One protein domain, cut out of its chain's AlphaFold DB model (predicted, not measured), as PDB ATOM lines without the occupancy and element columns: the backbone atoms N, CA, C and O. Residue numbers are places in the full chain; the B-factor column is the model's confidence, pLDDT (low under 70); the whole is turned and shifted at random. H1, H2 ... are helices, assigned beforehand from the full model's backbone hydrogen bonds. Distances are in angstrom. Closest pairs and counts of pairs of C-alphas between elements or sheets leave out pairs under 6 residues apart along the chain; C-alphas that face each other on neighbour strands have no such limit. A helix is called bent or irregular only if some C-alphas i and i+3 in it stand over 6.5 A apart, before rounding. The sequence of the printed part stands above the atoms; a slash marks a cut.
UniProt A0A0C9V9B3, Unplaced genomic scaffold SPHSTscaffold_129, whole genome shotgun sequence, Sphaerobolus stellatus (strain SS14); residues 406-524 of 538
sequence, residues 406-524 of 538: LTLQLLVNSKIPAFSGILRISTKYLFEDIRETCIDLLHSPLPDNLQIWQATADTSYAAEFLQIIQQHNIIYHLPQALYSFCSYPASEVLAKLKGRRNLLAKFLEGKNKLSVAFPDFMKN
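What this domain is: This is residues 406 to 524 of the 538 residues of an uncharacterized protein of Sphaerobolus stellatus (strain SS14) (UniProt A0A0C9V9B3). Eight helices are joined by few contacts, with H5 in the middle, between H2 at one end and the first part of the long helix H8 at the other. H3 folds back along H2 as a hairpin with H1 close by, the short helices H4 and H6 lie between these ends, H7 is at the far end by H8, and residues 515 to 524 of H8 stick out. The 119 printed residues have eight named helices, H1 to H8 in chain order, and no named strand; the class is all helix. The whole is compact, with a radius of gyration of the C-alphas of 15.2 A, and spans 40 by 35 by 21 A.

Where its parts are: Find C-alpha 408 at (139.816, 128.100, 160.950), where H1, residues 408 to 413, begins. Read on to H2, residues 416 to 429, 20.2 A long, and H3, residues 432 to 443, 16.2 A long. H4 is residues 450 to 456; H5, residues 460 to 472, runs 19.0 A from C-alpha 460 at (143.974, 144.429, 153.252). H6, residues 480 to 484, and H7, residues 490 to 496, are short. H8, residues 501 to 524, is the longest helix and runs 33.3 A to C-alpha 524 at (110.318, 133.196, 139.526). H8 is only just irregular, with C-alphas 516 and 519 6.8 A apart, and has a kink of 55 degrees near residue 517.

How they stand to each other: Look first at H5, which touches H2 at a shallow tilt of 13 degrees, the same way; their closest C-alphas, of Ser 420 and Ile 468, are 6.1 A apart. H2 touches H3 with residues 423 to 427 alone, closest at the C-alphas of Ser 426 and Arg 435, 5.4 A; this hairpin has a shallow tilt of 30 degrees, opposite ways. H1 is close to H3 but not clearly touching, with the C-alphas of Leu 408 and Leu 441 closest at 7.1 A. H4 and H6 only just touch, with 3 pairs of C-alphas within 8 A, the closest those of Leu 450 and Ala 481 at 4.9 A. H5 and H8 are near each other. H7 is close to H8 but not clearly touching, with the C-alphas of Leu 494 and Leu 504 closest at 7.2 A. H2 and H8 are apart. Each O i to N i+4 pair is within hydrogen-bond range in H1, H2, H3, H4, H6 and H7, against 8 of 9 in H5 and 16 of 20 in H8.

The domain as a whole: The two C-alphas farthest apart, those of Asn 413 and Lys 523, are 43.5 A apart. The printed part has no cut and no long link. Mean pLDDT of the printed part is 70.9; look for low values at residues 406 to 414, 479 to 493 and 500 to 524, among others.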
ATOM      1  N   LEU A 406     139.225 121.470 157.436       61.94
ATOM      2  CA  LEU A 406     139.967 122.721 157.282       61.94
ATOM      3  C   LEU A 406     139.701 123.570 158.535       61.94
ATOM      4  O   LEU A 406     138.659 124.210 158.658       61.94
ATOM      5  N   THR A 407     140.609 123.533 159.506       61.12
ATOM      6  CA  THR A 407     140.475 124.327 160.728       61.12
ATOM      7  C   THR A 407     140.576 125.811 160.400       61.12
ATOM      8  O   THR A 407     141.345 126.219 159.530       61.12
ATOM      9  N   LEU A 408     139.839 126.644 161.143       57.69
ATOM     10  CA  LEU A 408     139.816 128.100 160.950       57.69
ATOM     11  C   LEU A 408     141.226 128.724 160.991       57.69
ATOM     12  O   LEU A 408     141.499 129.692 160.286       57.69
ATOM     13  N   GLN A 409     142.159 128.116 161.737       62.62
ATOM     14  CA  GLN A 409     143.574 128.499 161.734       62.62
ATOM     15  C   GLN A 409     144.230 128.451 160.348       62.62
ATOM     16  O   GLN A 409     145.130 129.241 160.095       62.62
ATOM     17  N   LEU A 410     143.800 127.582 159.431       64.06
ATOM     18  CA  LEU A 410     144.336 127.549 158.071       64.06
ATOM     19  C   LEU A 410     143.859 128.775 157.269       64.06
ATOM     20  O   LEU A 410     144.632 129.327 156.495       64.06
ATOM     21  N   LEU A 411     142.650 129.289 157.521       63.25
ATOM     22  CA  LEU A 411     142.183 130.555 156.939       63.25
ATOM     23  C   LEU A 411     142.869 131.785 157.570       63.25
ATOM     24  O   LEU A 411     143.162 132.745 156.865       63.25
ATOM     25  N   VAL A 412     143.129 131.751 158.881       59.66
ATOM     26  CA  VAL A 412     143.731 132.867 159.640       59.66
ATOM     27  C   VAL A 412     145.254 132.953 159.459       59.66
ATOM     28  O   VAL A 412     145.795 134.051 159.363       59.66
ATOM     29  N   ASN A 413     145.949 131.812 159.388       60.25
ATOM     30  CA  ASN A 413     147.415 131.744 159.356       60.25
ATOM     31  C   ASN A 413     147.991 131.454 157.959       60.25
ATOM     32  O   ASN A 413     149.154 131.786 157.712       60.25
ATOM     33  N   SER A 414     147.244 130.823 157.037       56.81
ATOM     34  CA  SER A 414     147.751 130.672 155.668       56.81
ATOM     35  C   SER A 414     147.640 131.995 154.921       56.81
ATOM     36  O   SER A 414     146.646 132.715 155.001       56.81
ATOM     37  N   LYS A 415     148.683 132.320 154.155       70.38
ATOM     38  CA  LYS A 415     148.639 133.459 153.241       70.38
ATOM     39  C   LYS A 415     147.550 133.185 152.206       70.38
ATOM     40  O   LYS A 415     147.573 132.129 151.573       70.38
ATOM     41  N   ILE A 416     146.668 134.156 151.992       72.12
ATOM     42  CA  ILE A 416     145.493 134.104 151.108       72.12
ATOM     43  C   ILE A 416     145.710 133.388 149.746       72.12
ATOM     44  O   ILE A 416     144.826 132.625 149.336       72.12
ATOM     45  N   PRO A 417     146.870 133.506 149.059       78.75
ATOM     46  CA  PRO A 417     147.179 132.698 147.875       78.75
ATOM     47  C   PRO A 417     147.014 131.174 148.035       78.75
ATOM     48  O   PRO A 417     146.617 130.513 147.073       78.75
ATOM     49  N   ALA A 418     147.286 130.603 149.215       82.81
ATOM     50  CA  ALA A 418     147.166 129.161 149.464       82.81
ATOM     51  C   ALA A 418     145.701 128.719 149.407       82.81
ATOM     52  O   ALA A 418     145.355 127.771 148.698       82.81
ATOM     53  N   PHE A 419     144.831 129.479 150.074       85.81
ATOM     54  CA  PHE A 419     143.390 129.283 150.035       85.81
ATOM     55  C   PHE A 419     142.830 129.438 148.606       85.81
ATOM     56  O   PHE A 419     142.084 128.576 148.139       85.81
ATOM     57  N   SER A 420     143.241 130.478 147.869       87.75
ATOM     58  CA  SER A 420     142.880 130.644 146.448       87.75
ATOM     59  C   SER A 420     143.328 129.444 145.600       87.75
ATOM     60  O   SER A 420     142.565 128.949 144.769       87.75
ATOM     61  N   GLY A 421     144.530 128.910 145.842       88.69
ATOM     62  CA  GLY A 421     145.032 127.698 145.191       88.69
ATOM     63  C   GLY A 421     144.142 126.474 145.433       88.69
ATOM     64  O   GLY A 421     143.786 125.778 144.478       88.69
ATOM     65  N   ILE A 422     143.730 126.252 146.684       88.44
ATOM     66  CA  ILE A 422     142.810 125.171 147.068       88.44
ATOM     67  C   ILE A 422     141.449 125.345 146.381       88.44
ATOM     68  O   ILE A 422     140.988 124.426 145.700       88.44
ATOM     69  N   LEU A 423     140.837 126.532 146.472       90.44
ATOM     70  CA  LEU A 423     139.529 126.817 145.871       90.44
ATOM     71  C   LEU A 423     139.559 126.744 144.331       90.44
ATOM     72  O   LEU A 423     138.591 126.309 143.697       90.44
ATOM     73  N   ARG A 424     140.695 127.083 143.702       91.62
ATOM     74  CA  ARG A 424     140.924 126.881 142.261       91.62
ATOM     75  C   ARG A 424     140.880 125.405 141.888       91.62
ATOM     76  O   ARG A 424     140.355 125.064 140.830       91.62
ATOM     77  N   ILE A 425     141.440 124.540 142.730       88.94
ATOM     78  CA  ILE A 425     141.525 123.101 142.484       88.94
ATOM     79  C   ILE A 425     140.190 122.416 142.790       88.94
ATOM     80  O   ILE A 425     139.719 121.661 141.942       88.94
ATOM     81  N   SER A 426     139.520 122.725 143.903       92.31
ATOM     82  CA  SER A 426     138.192 122.162 144.189       92.31
ATOM     83  C   SER A 426     137.185 122.500 143.084       92.31
ATOM     84  O   SER A 426     136.533 121.598 142.557       92.31
ATOM     85  N   THR A 427     137.180 123.753 142.613       88.50
ATOM     86  CA  THR A 427     136.368 124.194 141.465       88.50
ATOM     87  C   THR A 427     136.780 123.505 140.152       88.50
ATOM     88  O   THR A 427     135.925 123.020 139.416       88.50
ATOM     89  N   LYS A 428     138.083 123.411 139.832       90.00
ATOM     90  CA  LYS A 428     138.568 122.817 138.563       90.00
ATOM     91  C   LYS A 428     138.338 121.302 138.465       90.00
ATOM     92  O   LYS A 428     138.191 120.783 137.358       90.00
ATOM     93  N   TYR A 429     138.347 120.590 139.592       89.62
ATOM     94  CA  TYR A 429     138.247 119.127 139.638       89.62
ATOM     95  C   TYR A 429     136.891 118.609 140.161       89.62
ATOM     96  O   TYR A 429     136.709 117.393 140.223       89.62
ATOM     97  N   LEU A 430     135.929 119.507 140.424       87.06
ATOM     98  CA  LEU A 430     134.567 119.211 140.904       87.06
ATOM     99  C   LEU A 430     134.551 118.475 142.256       87.06
ATOM    100  O   LEU A 430     133.824 117.499 142.453       87.06
ATOM    101  N   PHE A 431     135.378 118.944 143.193       91.06
ATOM    102  CA  PHE A 431     135.320 118.541 144.599       91.06
ATOM    103  C   PHE A 431     134.358 119.473 145.347       91.06
ATOM    104  O   PHE A 431     134.799 120.335 146.105       91.06
ATOM    105  N   GLU A 432     133.054 119.332 145.087       88.94
ATOM    106  CA  GLU A 432     132.032 120.241 145.632       88.94
ATOM    107  C   GLU A 432     132.051 120.270 147.171       88.94
ATOM    108  O   GLU A 432     132.134 121.353 147.727       88.94
ATOM    109  N   ASP A 433     132.154 119.126 147.859       87.44
ATOM    110  CA  ASP A 433     132.238 119.057 149.333       87.44
ATOM    111  C   ASP A 433     133.399 119.909 149.919       87.44
ATOM    112  O   ASP A 433     133.266 120.561 150.957       87.44
ATOM    113  N   ILE A 434     134.548 119.951 149.224       87.56
ATOM    114  CA  ILE A 434     135.712 120.781 149.599       87.56
ATOM    115  C   ILE A 434     135.451 122.250 149.253       87.56
ATOM    116  O   ILE A 434     135.835 123.148 149.995       87.56
ATOM    117  N   ARG A 435     134.807 122.510 148.113       91.25
ATOM    118  CA  ARG A 435     134.458 123.854 147.642       91.25
ATOM    119  C   ARG A 435     133.427 124.523 148.556       91.25
ATOM    120  O   ARG A 435     133.611 125.694 148.863       91.25
ATOM    121  N   GLU A 436     132.414 123.790 149.010       89.94
ATOM    122  CA  GLU A 436     131.422 124.215 150.004       89.94
ATOM    123  C   GLU A 436     132.116 124.510 151.341       89.94
ATOM    124  O   GLU A 436     132.077 125.652 151.781       89.94
ATOM    125  N   THR A 437     132.918 123.579 151.883       88.56
ATOM    126  CA  THR A 437     133.736 123.834 153.094       88.56
ATOM    127  C   THR A 437     134.617 125.089 152.967       88.56
ATOM    128  O   THR A 437     134.724 125.886 153.899       88.56
ATOM    129  N   CYS A 438     135.252 125.304 151.809       89.12
ATOM    130  CA  CYS A 438     136.011 126.523 151.528       89.12
ATOM    131  C   CYS A 438     135.121 127.780 151.533       89.12
ATOM    132  O   CYS A 438     135.527 128.812 152.059       89.12
ATOM    133  N   ILE A 439     133.929 127.719 150.943       88.81
ATOM    134  CA  ILE A 439     132.978 128.835 150.894       88.81
ATOM    135  C   ILE A 439     132.439 129.161 152.293       88.81
ATOM    136  O   ILE A 439     132.414 130.332 152.662       88.81
ATOM    137  N   ASP A 440     132.105 128.161 153.106       88.38
ATOM    138  CA  ASP A 440     131.663 128.353 154.493       88.38
ATOM    139  C   ASP A 440     132.770 128.983 155.351       88.38
ATOM    140  O   ASP A 440     132.522 129.892 156.146       88.38
ATOM    141  N   LEU A 441     134.026 128.583 155.125       87.50
ATOM    142  CA  LEU A 441     135.181 129.244 155.729       87.50
ATOM    143  C   LEU A 441     135.346 130.686 155.243       87.50
ATOM    144  O   LEU A 441     135.610 131.545 156.077       87.50
ATOM    145  N   LEU A 442     135.143 130.985 153.952       85.56
ATOM    146  CA  LEU A 442     135.123 132.369 153.457       85.56
ATOM    147  C   LEU A 442     134.024 133.203 154.128       85.56
ATOM    148  O   LEU A 442     134.276 134.373 154.391       85.56
ATOM    149  N   HIS A 443     132.852 132.630 154.425       83.75
ATOM    150  CA  HIS A 443     131.779 133.314 155.162       83.75
ATOM    151  C   HIS A 443     132.124 133.549 156.634       83.75
ATOM    152  O   HIS A 443     131.841 134.622 157.151       83.75
ATOM    153  N   SER A 444     132.766 132.591 157.309       85.06
ATOM    154  CA  SER A 444     132.965 132.636 158.769       85.06
ATOM    155  C   SER A 444     133.648 133.893 159.371       85.06
ATOM    156  O   SER A 444     133.276 134.253 160.487       85.06
ATOM    157  N   PRO A 445     134.593 134.606 158.712       77.44
ATOM    158  CA  PRO A 445     135.135 135.881 159.200       77.44
ATOM    159  C   PRO A 445     134.385 137.126 158.689       77.44
ATOM    160  O   PRO A 445     134.785 138.247 159.012       77.44
ATOM    161  N   LEU A 446     133.352 136.979 157.853       77.56
ATOM    162  CA  LEU A 446     132.591 138.107 157.318       77.56
ATOM    163  C   LEU A 446     131.518 138.543 158.321       77.56
ATOM    164  O   LEU A 446     130.633 137.756 158.636       77.56
ATOM    165  N   PRO A 447     131.528 139.799 158.796       78.44
ATOM    166  CA  PRO A 447     130.464 140.278 159.663       78.44
ATOM    167  C   PRO A 447     129.161 140.495 158.878       78.44
ATOM    168  O   PRO A 447     129.149 141.194 157.861       78.44
ATOM    169  N   ASP A 448     128.049 139.980 159.408       74.19
ATOM    170  CA  ASP A 448     126.706 140.111 158.815       74.19
ATOM    171  C   ASP A 448     126.234 141.567 158.683       74.19
ATOM    172  O   ASP A 448     125.444 141.911 157.801       74.19
ATOM    173  N   ASN A 449     126.716 142.448 159.567       76.94
ATOM    174  CA  ASN A 449     126.349 143.858 159.591       76.94
ATOM    175  C   ASN A 449     127.305 144.700 158.730       76.94
ATOM    176  O   ASN A 449     128.507 144.793 158.999       76.94
ATOM    177  N   LEU A 450     126.733 145.414 157.755       68.50
ATOM    178  CA  LEU A 450     127.439 146.329 156.859       68.50
ATOM    179  C   LEU A 450     128.262 147.410 157.589       68.50
ATOM    180  O   LEU A 450     129.286 147.828 157.059       68.50
ATOM    181  N   GLN A 451     127.863 147.860 158.783       74.19
ATOM    182  CA  GLN A 451     128.642 148.830 159.568       74.19
ATOM    183  C   GLN A 451     129.961 148.230 160.070       74.19
ATOM    184  O   GLN A 451     131.015 148.848 159.927       74.19
ATOM    185  N   ILE A 452     129.915 146.999 160.591       77.75
ATOM    186  CA  ILE A 452     131.110 146.270 161.029       77.75
ATOM    187  C   ILE A 452     131.981 145.961 159.806       77.75
ATOM    188  O   ILE A 452     133.185 146.196 159.845       77.75
ATOM    189  N   TRP A 453     131.373 145.544 158.686       74.69
ATOM    190  CA  TRP A 453     132.092 145.352 157.423       74.69
ATOM    191  C   TRP A 453     132.767 146.641 156.935       74.69
ATOM    192  O   TRP A 453     133.903 146.605 156.486       74.69
ATOM    193  N   GLN A 454     132.117 147.804 157.042       69.38
ATOM    194  CA  GLN A 454     132.718 149.082 156.648       69.38
ATOM    195  C   GLN A 454     133.911 149.472 157.528       69.38
ATOM    196  O   GLN A 454     134.885 149.991 156.978       69.38
ATOM    197  N   ALA A 455     133.851 149.180 158.832       75.12
ATOM    198  CA  ALA A 455     134.943 149.395 159.780       75.12
ATOM    199  C   ALA A 455     136.121 148.422 159.575       75.12
ATOM    200  O   ALA A 455     137.270 148.809 159.763       75.12
ATOM    201  N   THR A 456     135.871 147.177 159.145       68.50
ATOM    202  CA  THR A 456     136.937 146.212 158.812       68.50
ATOM    203  C   THR A 456     137.440 146.325 157.368       68.50
ATOM    204  O   THR A 456     138.535 145.850 157.069       68.50
ATOM    205  N   ALA A 457     136.706 146.981 156.464       59.56
ATOM    206  CA  ALA A 457     137.034 147.065 155.034       59.56
ATOM    207  C   ALA A 457     138.252 147.939 154.676       59.56
ATOM    208  O   ALA A 457     138.658 147.932 153.514       59.56
ATOM    209  N   ASP A 458     138.844 148.662 155.631       58.50
ATOM    210  CA  ASP A 458     140.158 149.304 155.448       58.50
ATOM    211  C   ASP A 458     141.335 148.344 155.737       58.50
ATOM    212  O   ASP A 458     142.494 148.695 155.524       58.50
ATOM    213  N   THR A 459     141.063 147.099 156.158       62.12
ATOM    214  CA  THR A 459     142.074 146.029 156.206       62.12
ATOM    215  C   THR A 459     142.323 145.433 154.815       62.12
ATOM    216  O   THR A 459     141.400 145.256 154.015       62.12
ATOM    217  N   SER A 460     143.575 145.053 154.529       67.69
ATOM    218  CA  SER A 460     143.974 144.429 153.252       67.69
ATOM    219  C   SER A 460     143.173 143.164 152.919       67.69
ATOM    220  O   SER A 460     142.884 142.906 151.748       67.69
ATOM    221  N   TYR A 461     142.749 142.435 153.957       70.38
ATOM    222  CA  TYR A 461     141.924 141.233 153.874       70.38
ATOM    223  C   TYR A 461     140.719 141.413 152.941       70.38
ATOM    224  O   TYR A 461     140.505 140.593 152.050       70.38
ATOM    225  N   ALA A 462     139.973 142.516 153.069       68.94
ATOM    226  CA  ALA A 462     138.777 142.758 152.261       68.94
ATOM    227  C   ALA A 462     139.083 142.898 150.755       68.94
ATOM    228  O   ALA A 462     138.291 142.458 149.917       68.94
ATOM    229  N   ALA A 463     140.232 143.473 150.390       70.38
ATOM    230  CA  ALA A 463     140.628 143.655 148.994       70.38
ATOM    231  C   ALA A 463     141.036 142.328 148.330       70.38
ATOM    232  O   ALA A 463     140.604 142.042 147.208       70.38
ATOM    233  N   GLU A 464     141.819 141.509 149.034       77.88
ATOM    234  CA  GLU A 464     142.246 140.183 148.571       77.88
ATOM    235  C   GLU A 464     141.066 139.194 148.533       77.88
ATOM    236  O   GLU A 464     140.873 138.482 147.548       77.88
ATOM    237  N   PHE A 465     140.186 139.227 149.537       78.50
ATOM    238  CA  PHE A 465     138.948 138.444 149.592       78.50
ATOM    239  C   PHE A 465     138.031 138.700 148.376       78.50
ATOM    240  O   PHE A 465     137.562 137.770 147.712       78.50
ATOM    241  N   LEU A 466     137.855 139.971 147.991       76.50
ATOM    242  CA  LEU A 466     137.127 140.363 146.774       76.50
ATOM    243  C   LEU A 466     137.841 139.956 145.471       76.50
ATOM    244  O   LEU A 466     137.219 139.953 144.406       76.50
ATOM    245  N   GLN A 467     139.139 139.648 145.510       80.19
ATOM    246  CA  GLN A 467     139.866 139.080 144.374       80.19
ATOM    247  C   GLN A 467     139.605 137.572 144.252       80.19
ATOM    248  O   GLN A 467     139.314 137.119 143.145       80.19
ATOM    249  N   ILE A 468     139.602 136.829 145.368       84.06
ATOM    250  CA  ILE A 468     139.226 135.403 145.418       84.06
ATOM    251  C   ILE A 468     137.829 135.210 144.816       84.06
ATOM    252  O   ILE A 468     137.665 134.461 143.853       84.06
ATOM    253  N   ILE A 469     136.819 135.932 145.317       83.44
ATOM    254  CA  ILE A 469     135.438 135.764 144.838       83.44
ATOM    255  C   ILE A 469     135.322 136.002 143.326       83.44
ATOM    256  O   ILE A 469     134.684 135.216 142.621       83.44
ATOM    257  N   GLN A 470     135.969 137.054 142.817       80.94
ATOM    258  CA  GLN A 470     135.957 137.378 141.391       80.94
ATOM    259  C   GLN A 470     136.662 136.299 140.550       80.94
ATOM    260  O   GLN A 470     136.167 135.950 139.481       80.94
ATOM    261  N   GLN A 471     137.777 135.737 141.031       84.56
ATOM    262  CA  GLN A 471     138.524 134.675 140.344       84.56
ATOM    263  C   GLN A 471     137.768 133.340 140.277       84.56
ATOM    264  O   GLN A 471     137.924 132.606 139.302       84.56
ATOM    265  N   HIS A 472     136.948 133.024 141.283       85.00
ATOM    266  CA  HIS A 472     136.185 131.768 141.347       85.00
ATOM    267  C   HIS A 472     134.715 131.910 140.920       85.00
ATOM    268  O   HIS A 472     133.978 130.927 140.935       85.00
ATOM    269  N   ASN A 473     134.290 133.114 140.515       82.69
ATOM    270  CA  ASN A 473     132.914 133.454 140.132       82.69
ATOM    271  C   ASN A 473     131.853 133.108 141.203       82.69
ATOM    272  O   ASN A 473     130.675 132.927 140.897       82.69
ATOM    273  N   ILE A 474     132.250 133.057 142.478       84.31
ATOM    274  CA  ILE A 474     131.363 132.787 143.625       84.31
ATOM    275  C   ILE A 474     130.663 134.065 144.115       84.31
ATOM    276  O   ILE A 474     130.526 134.304 145.308       84.31
ATOM    277  N   ILE A 475     130.233 134.923 143.182       79.50
ATOM    278  CA  ILE A 475     129.620 136.232 143.484       79.50
ATOM    279  C   ILE A 475     128.338 136.056 144.315       79.50
ATOM    280  O   ILE A 475     128.072 136.844 145.214       79.50
ATOM    281  N   TYR A 476     127.606 134.965 144.080       78.62
ATOM    282  CA  TYR A 476     126.422 134.545 144.839       78.62
ATOM    283  C   TYR A 476     126.707 134.131 146.300       78.62
ATOM    284  O   TYR A 476     125.778 133.827 147.039       78.62
ATOM    285  N   HIS A 477     127.975 134.172 146.726       72.62
ATOM    286  CA  HIS A 477     128.425 134.041 148.112       72.62
ATOM    287  C   HIS A 477     129.053 135.342 148.661       72.62
ATOM    288  O   HIS A 477     129.836 135.301 149.605       72.62
ATOM    289  N   LEU A 478     128.727 136.515 148.103       73.50
ATOM    290  CA  LEU A 478     128.944 137.778 148.824       73.50
ATOM    291  C   LEU A 478     128.055 137.817 150.087       73.50
ATOM    292  O   LEU A 478     126.909 137.370 150.015       73.50
ATOM    293  N   PRO A 479     128.518 138.421 151.201       68.88
ATOM    294  CA  PRO A 479     127.676 138.728 152.354       68.88
ATOM    295  C   PRO A 479     126.364 139.393 151.959       68.88
ATOM    296  O   PRO A 479     126.342 140.278 151.095       68.88
ATOM    297  N   GLN A 480     125.284 139.075 152.673       62.12
ATOM    298  CA  GLN A 480     124.001 139.746 152.461       62.12
ATOM    299  C   GLN A 480     124.092 141.264 152.739       62.12
ATOM    300  O   GLN A 480     123.395 142.052 152.104       62.12
ATOM    301  N   ALA A 481     125.056 141.697 153.564       56.75
ATOM    302  CA  ALA A 481     125.476 143.093 153.704       56.75
ATOM    303  C   ALA A 481     125.884 143.759 152.374       56.75
ATOM    304  O   ALA A 481     125.509 144.904 152.125       56.75
ATOM    305  N   LEU A 482     126.608 143.063 151.492       65.38
ATOM    306  CA  LEU A 482     126.980 143.593 150.176       65.38
ATOM    307  C   LEU A 482     125.833 143.480 149.163       65.38
ATOM    308  O   LEU A 482     125.709 144.348 148.301       65.38
ATOM    309  N   TYR A 483     124.940 142.500 149.316       64.69
ATOM    310  CA  TYR A 483     123.659 142.492 148.602       64.69
ATOM    311  C   TYR A 483     122.724 143.628 149.033       64.69
ATOM    312  O   TYR A 483     121.956 144.112 148.206       64.69
ATOM    313  N   SER A 484     122.830 144.141 150.265       56.78
ATOM    314  CA  SER A 484     122.069 145.327 150.684       56.78
ATOM    315  C   SER A 484     122.460 146.586 149.896       56.78
ATOM    316  O   SER A 484     121.610 147.431 149.637       56.78
ATOM    317  N   PHE A 485     123.693 146.693 149.376       54.59
ATOM    318  CA  PHE A 485     124.030 147.758 148.419       54.59
ATOM    319  C   PHE A 485     123.207 147.680 147.119       54.59
ATOM    320  O   PHE A 485     123.082 148.692 146.438       54.59
ATOM    321  N   CYS A 486     122.600 146.541 146.774       52.16
ATOM    322  CA  CYS A 486     121.668 146.453 145.647       52.16
ATOM    323  C   CYS A 486     120.263 146.999 145.965       52.16
ATOM    324  O   CYS A 486     119.531 147.290 145.022       52.16
ATOM    325  N   SER A 487     119.886 147.155 147.244       50.78
ATOM    326  CA  SER A 487     118.607 147.756 147.661       50.78
ATOM    327  C   SER A 487     118.706 149.234 148.070       50.78
ATOM    328  O   SER A 487     117.683 149.914 148.100       50.78
ATOM    329  N   TYR A 488     119.907 149.772 148.321       53.81
ATOM    330  CA  TYR A 488     120.101 151.221 148.473       53.81
ATOM    331  C   TYR A 488     119.974 151.969 147.126       53.81
ATOM    332  O   TYR A 488     120.358 151.432 146.079       53.81
ATOM    333  N   PRO A 489     119.520 153.240 147.121       67.06
ATOM    334  CA  PRO A 489     119.516 154.077 145.924       67.06
ATOM    335  C   PRO A 489     120.911 154.173 145.299       67.06
ATOM    336  O   PRO A 489     121.908 154.347 146.001       67.06
ATOM    337  N   ALA A 490     120.998 154.127 143.965       63.12
ATOM    338  CA  ALA A 490     122.288 154.138 143.268       63.12
ATOM    339  C   ALA A 490     123.162 155.358 143.627       63.12
ATOM    340  O   ALA A 490     124.382 155.238 143.674       63.12
ATOM    341  N   SER A 491     122.545 156.503 143.938       65.25
ATOM    342  CA  SER A 491     123.197 157.713 144.456       65.25
ATOM    343  C   SER A 491     123.879 157.502 145.815       65.25
ATOM    344  O   SER A 491     125.017 157.932 145.992       65.25
ATOM    345  N   GLU A 492     123.238 156.807 146.757       66.31
ATOM    346  CA  GLU A 492     123.833 156.468 148.054       66.31
ATOM    347  C   GLU A 492     124.960 155.449 147.927       66.31
ATOM    348  O   GLU A 492     125.987 155.583 148.591       66.31
ATOM    349  N   VAL A 493     124.795 154.443 147.066       67.81
ATOM    350  CA  VAL A 493     125.842 153.447 146.796       67.81
ATOM    351  C   VAL A 493     127.054 154.127 146.159       67.81
ATOM    352  O   VAL A 493     128.185 153.922 146.598       67.81
ATOM    353  N   LEU A 494     126.824 155.013 145.182       71.75
ATOM    354  CA  LEU A 494     127.861 155.848 144.574       71.75
ATOM    355  C   LEU A 494     128.536 156.771 145.595       71.75
ATOM    356  O   LEU A 494     129.746 156.953 145.511       71.75
ATOM    357  N   ALA A 495     127.800 157.326 146.564       74.88
ATOM    358  CA  ALA A 495     128.363 158.152 147.631       74.88
ATOM    359  C   ALA A 495     129.221 157.328 148.611       74.88
ATOM    360  O   ALA A 495     130.387 157.658 148.829       74.88
ATOM    361  N   LYS A 496     128.684 156.219 149.137       68.88
ATOM    362  CA  LYS A 496     129.362 155.314 150.085       68.88
ATOM    363  C   LYS A 496     130.583 154.617 149.461       68.88
ATOM    364  O   LYS A 496     131.548 154.333 150.164       68.88
ATOM    365  N   LEU A 497     130.595 154.399 148.141       70.88
ATOM    366  CA  LEU A 497     131.736 153.828 147.406       70.88
ATOM    367  C   LEU A 497     132.606 154.874 146.671       70.88
ATOM    368  O   LEU A 497     133.571 154.492 146.008       70.88
ATOM    369  N   LYS A 498     132.335 156.184 146.806       75.69
ATOM    370  CA  LYS A 498     133.000 157.266 146.038       75.69
ATOM    371  C   LYS A 498     134.523 157.286 146.194       75.69
ATOM    372  O   LYS A 498     135.242 157.524 145.223       75.69
ATOM    373  N   GLY A 499     135.013 157.016 147.408       73.81
ATOM    374  CA  GLY A 499     136.446 156.889 147.707       73.81
ATOM    375  C   GLY A 499     137.049 155.531 147.324       73.81
ATOM    376  O   GLY A 499     138.251 155.430 147.099       73.81
ATOM    377  N   ARG A 500     136.228 154.482 147.186       66.44
ATOM    378  CA  ARG A 500     136.655 153.090 146.969       66.44
ATOM    379  C   ARG A 500     136.373 152.656 145.519       66.44
ATOM    380  O   ARG A 500     135.647 151.695 145.270       66.44
ATOM    381  N   ARG A 501     136.969 153.363 144.542       66.81
ATOM    382  CA  ARG A 501     136.723 153.204 143.083       66.81
ATOM    383  C   ARG A 501     136.763 151.753 142.577       66.81
ATOM    384  O   ARG A 501     135.917 151.372 141.776       66.81
ATOM    385  N   ASN A 502     137.700 150.937 143.065       53.97
ATOM    386  CA  ASN A 502     137.833 149.527 142.662       53.97
ATOM    387  C   ASN A 502     136.633 148.677 143.116       53.97
ATOM    388  O   ASN A 502     136.183 147.792 142.391       53.97
ATOM    389  N   LEU A 503     136.097 148.971 144.303       58.47
ATOM    390  CA  LEU A 503     134.892 148.350 144.854       58.47
ATOM    391  C   LEU A 503     133.648 148.794 144.078       58.47
ATOM    392  O   LEU A 503     132.833 147.954 143.712       58.47
ATOM    393  N   LEU A 504     133.548 150.086 143.747       66.12
ATOM    394  CA  LEU A 504     132.475 150.619 142.903       66.12
ATOM    395  C   LEU A 504     132.467 149.977 141.506       66.12
ATOM    396  O   LEU A 504     131.412 149.559 141.036       66.12
ATOM    397  N   ALA A 505     133.628 149.857 140.856       66.00
ATOM    398  CA  ALA A 505     133.742 149.225 139.542       66.00
ATOM    399  C   ALA A 505     133.285 147.756 139.577       66.00
ATOM    400  O   ALA A 505     132.444 147.363 138.771       66.00
ATOM    401  N   LYS A 506     133.759 146.971 140.557       57.75
ATOM    402  CA  LYS A 506     133.331 145.573 140.745       57.75
ATOM    403  C   LYS A 506     131.850 145.449 141.116       57.75
ATOM    404  O   LYS A 506     131.194 144.523 140.648       57.75
ATOM    405  N   PHE A 507     131.305 146.376 141.907       68.62
ATOM    406  CA  PHE A 507     129.876 146.412 142.228       68.62
ATOM    407  C   PHE A 507     129.023 146.700 140.986       68.62
ATOM    408  O   PHE A 507     128.020 146.030 140.774       68.62
ATOM    409  N   LEU A 508     129.430 147.640 140.127       66.25
ATOM    410  CA  LEU A 508     128.727 147.937 138.874       66.25
ATOM    411  C   LEU A 508     128.863 146.798 137.848       66.25
ATOM    412  O   LEU A 508     127.883 146.447 137.196       66.25
ATOM    413  N   GLU A 509     130.031 146.161 137.746       63.94
ATOM    414  CA  GLU A 509     130.237 144.964 136.917       63.94
ATOM    415  C   GLU A 509     129.372 143.786 137.407       63.94
ATOM    416  O   GLU A 509     128.694 143.129 136.614       63.94
ATOM    417  N   GLY A 510     129.342 143.557 138.724       62.44
ATOM    418  CA  GLY A 510     128.489 142.569 139.381       62.44
ATOM    419  C   GLY A 510     127.002 142.873 139.201       62.44
ATOM    420  O   GLY A 510     126.245 141.974 138.850       62.44
ATOM    421  N   LYS A 511     126.589 144.139 139.338       61.66
ATOM    422  CA  LYS A 511     125.222 144.601 139.065       61.66
ATOM    423  C   LYS A 511     124.826 144.358 137.612       61.66
ATOM    424  O   LYS A 511     123.722 143.887 137.392       61.66
ATOM    425  N   ASN A 512     125.700 144.623 136.641       55.31
ATOM    426  CA  ASN A 512     125.404 144.395 135.223       55.31
ATOM    427  C   ASN A 512     125.278 142.896 134.894       55.31
ATOM    428  O   ASN A 512     124.430 142.501 134.096       55.31
ATOM    429  N   LYS A 513     126.089 142.045 135.536       51.44
ATOM    430  CA  LYS A 513     125.966 140.578 135.446       51.44
ATOM    431  C   LYS A 513     124.685 140.076 136.116       51.44
ATOM    432  O   LYS A 513     123.990 139.238 135.551       51.44
ATOM    433  N   LEU A 514     124.340 140.629 137.279       46.38
ATOM    434  CA  LEU A 514     123.088 140.339 137.972       46.38
ATOM    435  C   LEU A 514     121.879 140.828 137.173       46.38
ATOM    436  O   LEU A 514     120.935 140.068 137.060       46.38
ATOM    437  N   SER A 515     121.888 142.015 136.559       49.44
ATOM    438  CA  SER A 515     120.719 142.598 135.875       49.44
ATOM    439  C   SER A 515     120.241 141.831 134.641       49.44
ATOM    440  O   SER A 515     119.141 142.092 134.172       49.44
ATOM    441  N   VAL A 516     121.032 140.883 134.130       48.38
ATOM    442  CA  VAL A 516     120.589 139.927 133.099       48.38
ATOM    443  C   VAL A 516     119.804 138.762 133.720       48.38
ATOM    444  O   VAL A 516     118.848 138.294 133.120       48.38
ATOM    445  N   ALA A 517     120.159 138.330 134.934       43.47
ATOM    446  CA  ALA A 517     119.472 137.267 135.676       43.47
ATOM    447  C   ALA A 517     118.389 137.787 136.646       43.47
ATOM    448  O   ALA A 517     117.532 137.026 137.086       43.47
ATOM    449  N   PHE A 518     118.418 139.074 137.002       45.19
ATOM    450  CA  PHE A 518     117.520 139.694 137.978       45.19
ATOM    451  C   PHE A 518     116.050 139.711 137.529       45.19
ATOM    452  O   PHE A 518     115.206 139.474 138.385       45.19
ATOM    453  N   PRO A 519     115.705 139.928 136.240       52.19
ATOM    454  CA  PRO A 519     114.326 139.805 135.772       52.19
ATOM    455  C   PRO A 519     113.775 138.390 135.973       52.19
ATOM    456  O   PRO A 519     112.697 138.240 136.541       52.19
ATOM    457  N   ASP A 520     114.541 137.360 135.606       46.53
ATOM    458  CA  ASP A 520     114.139 135.960 135.785       46.53
ATOM    459  C   ASP A 520     114.088 135.571 137.268       46.53
ATOM    460  O   ASP A 520     113.155 134.896 137.698       46.53
ATOM    461  N   PHE A 521     115.050 136.023 138.077       40.06
ATOM    462  CA  PHE A 521     115.048 135.806 139.524       40.06
ATOM    463  C   PHE A 521     113.836 136.466 140.190       40.06
ATOM    464  O   PHE A 521     113.121 135.808 140.941       40.06
ATOM    465  N   MET A 522     113.560 137.735 139.880       47.97
ATOM    466  CA  MET A 522     112.406 138.464 140.412       47.97
ATOM    467  C   MET A 522     111.095 137.834 139.950       47.97
ATOM    468  O   MET A 522     110.203 137.665 140.770       47.97
ATOM    469  N   LYS A 523     110.989 137.424 138.680       49.44
ATOM    470  CA  LYS A 523     109.803 136.748 138.147       49.44
ATOM    471  C   LYS A 523     109.525 135.438 138.888       49.44
ATOM    472  O   LYS A 523     108.496 135.322 139.542       49.44
ATOM    473  N   ASN A 524     110.479 134.503 138.878       43.47
ATOM    474  CA  ASN A 524     110.318 133.196 139.526       43.47
ATOM    475  C   ASN A 524     110.138 133.298 141.057       43.47
ATOM    476  O   ASN A 524     109.553 132.403 141.659       43.47
TER     477      ASN A 524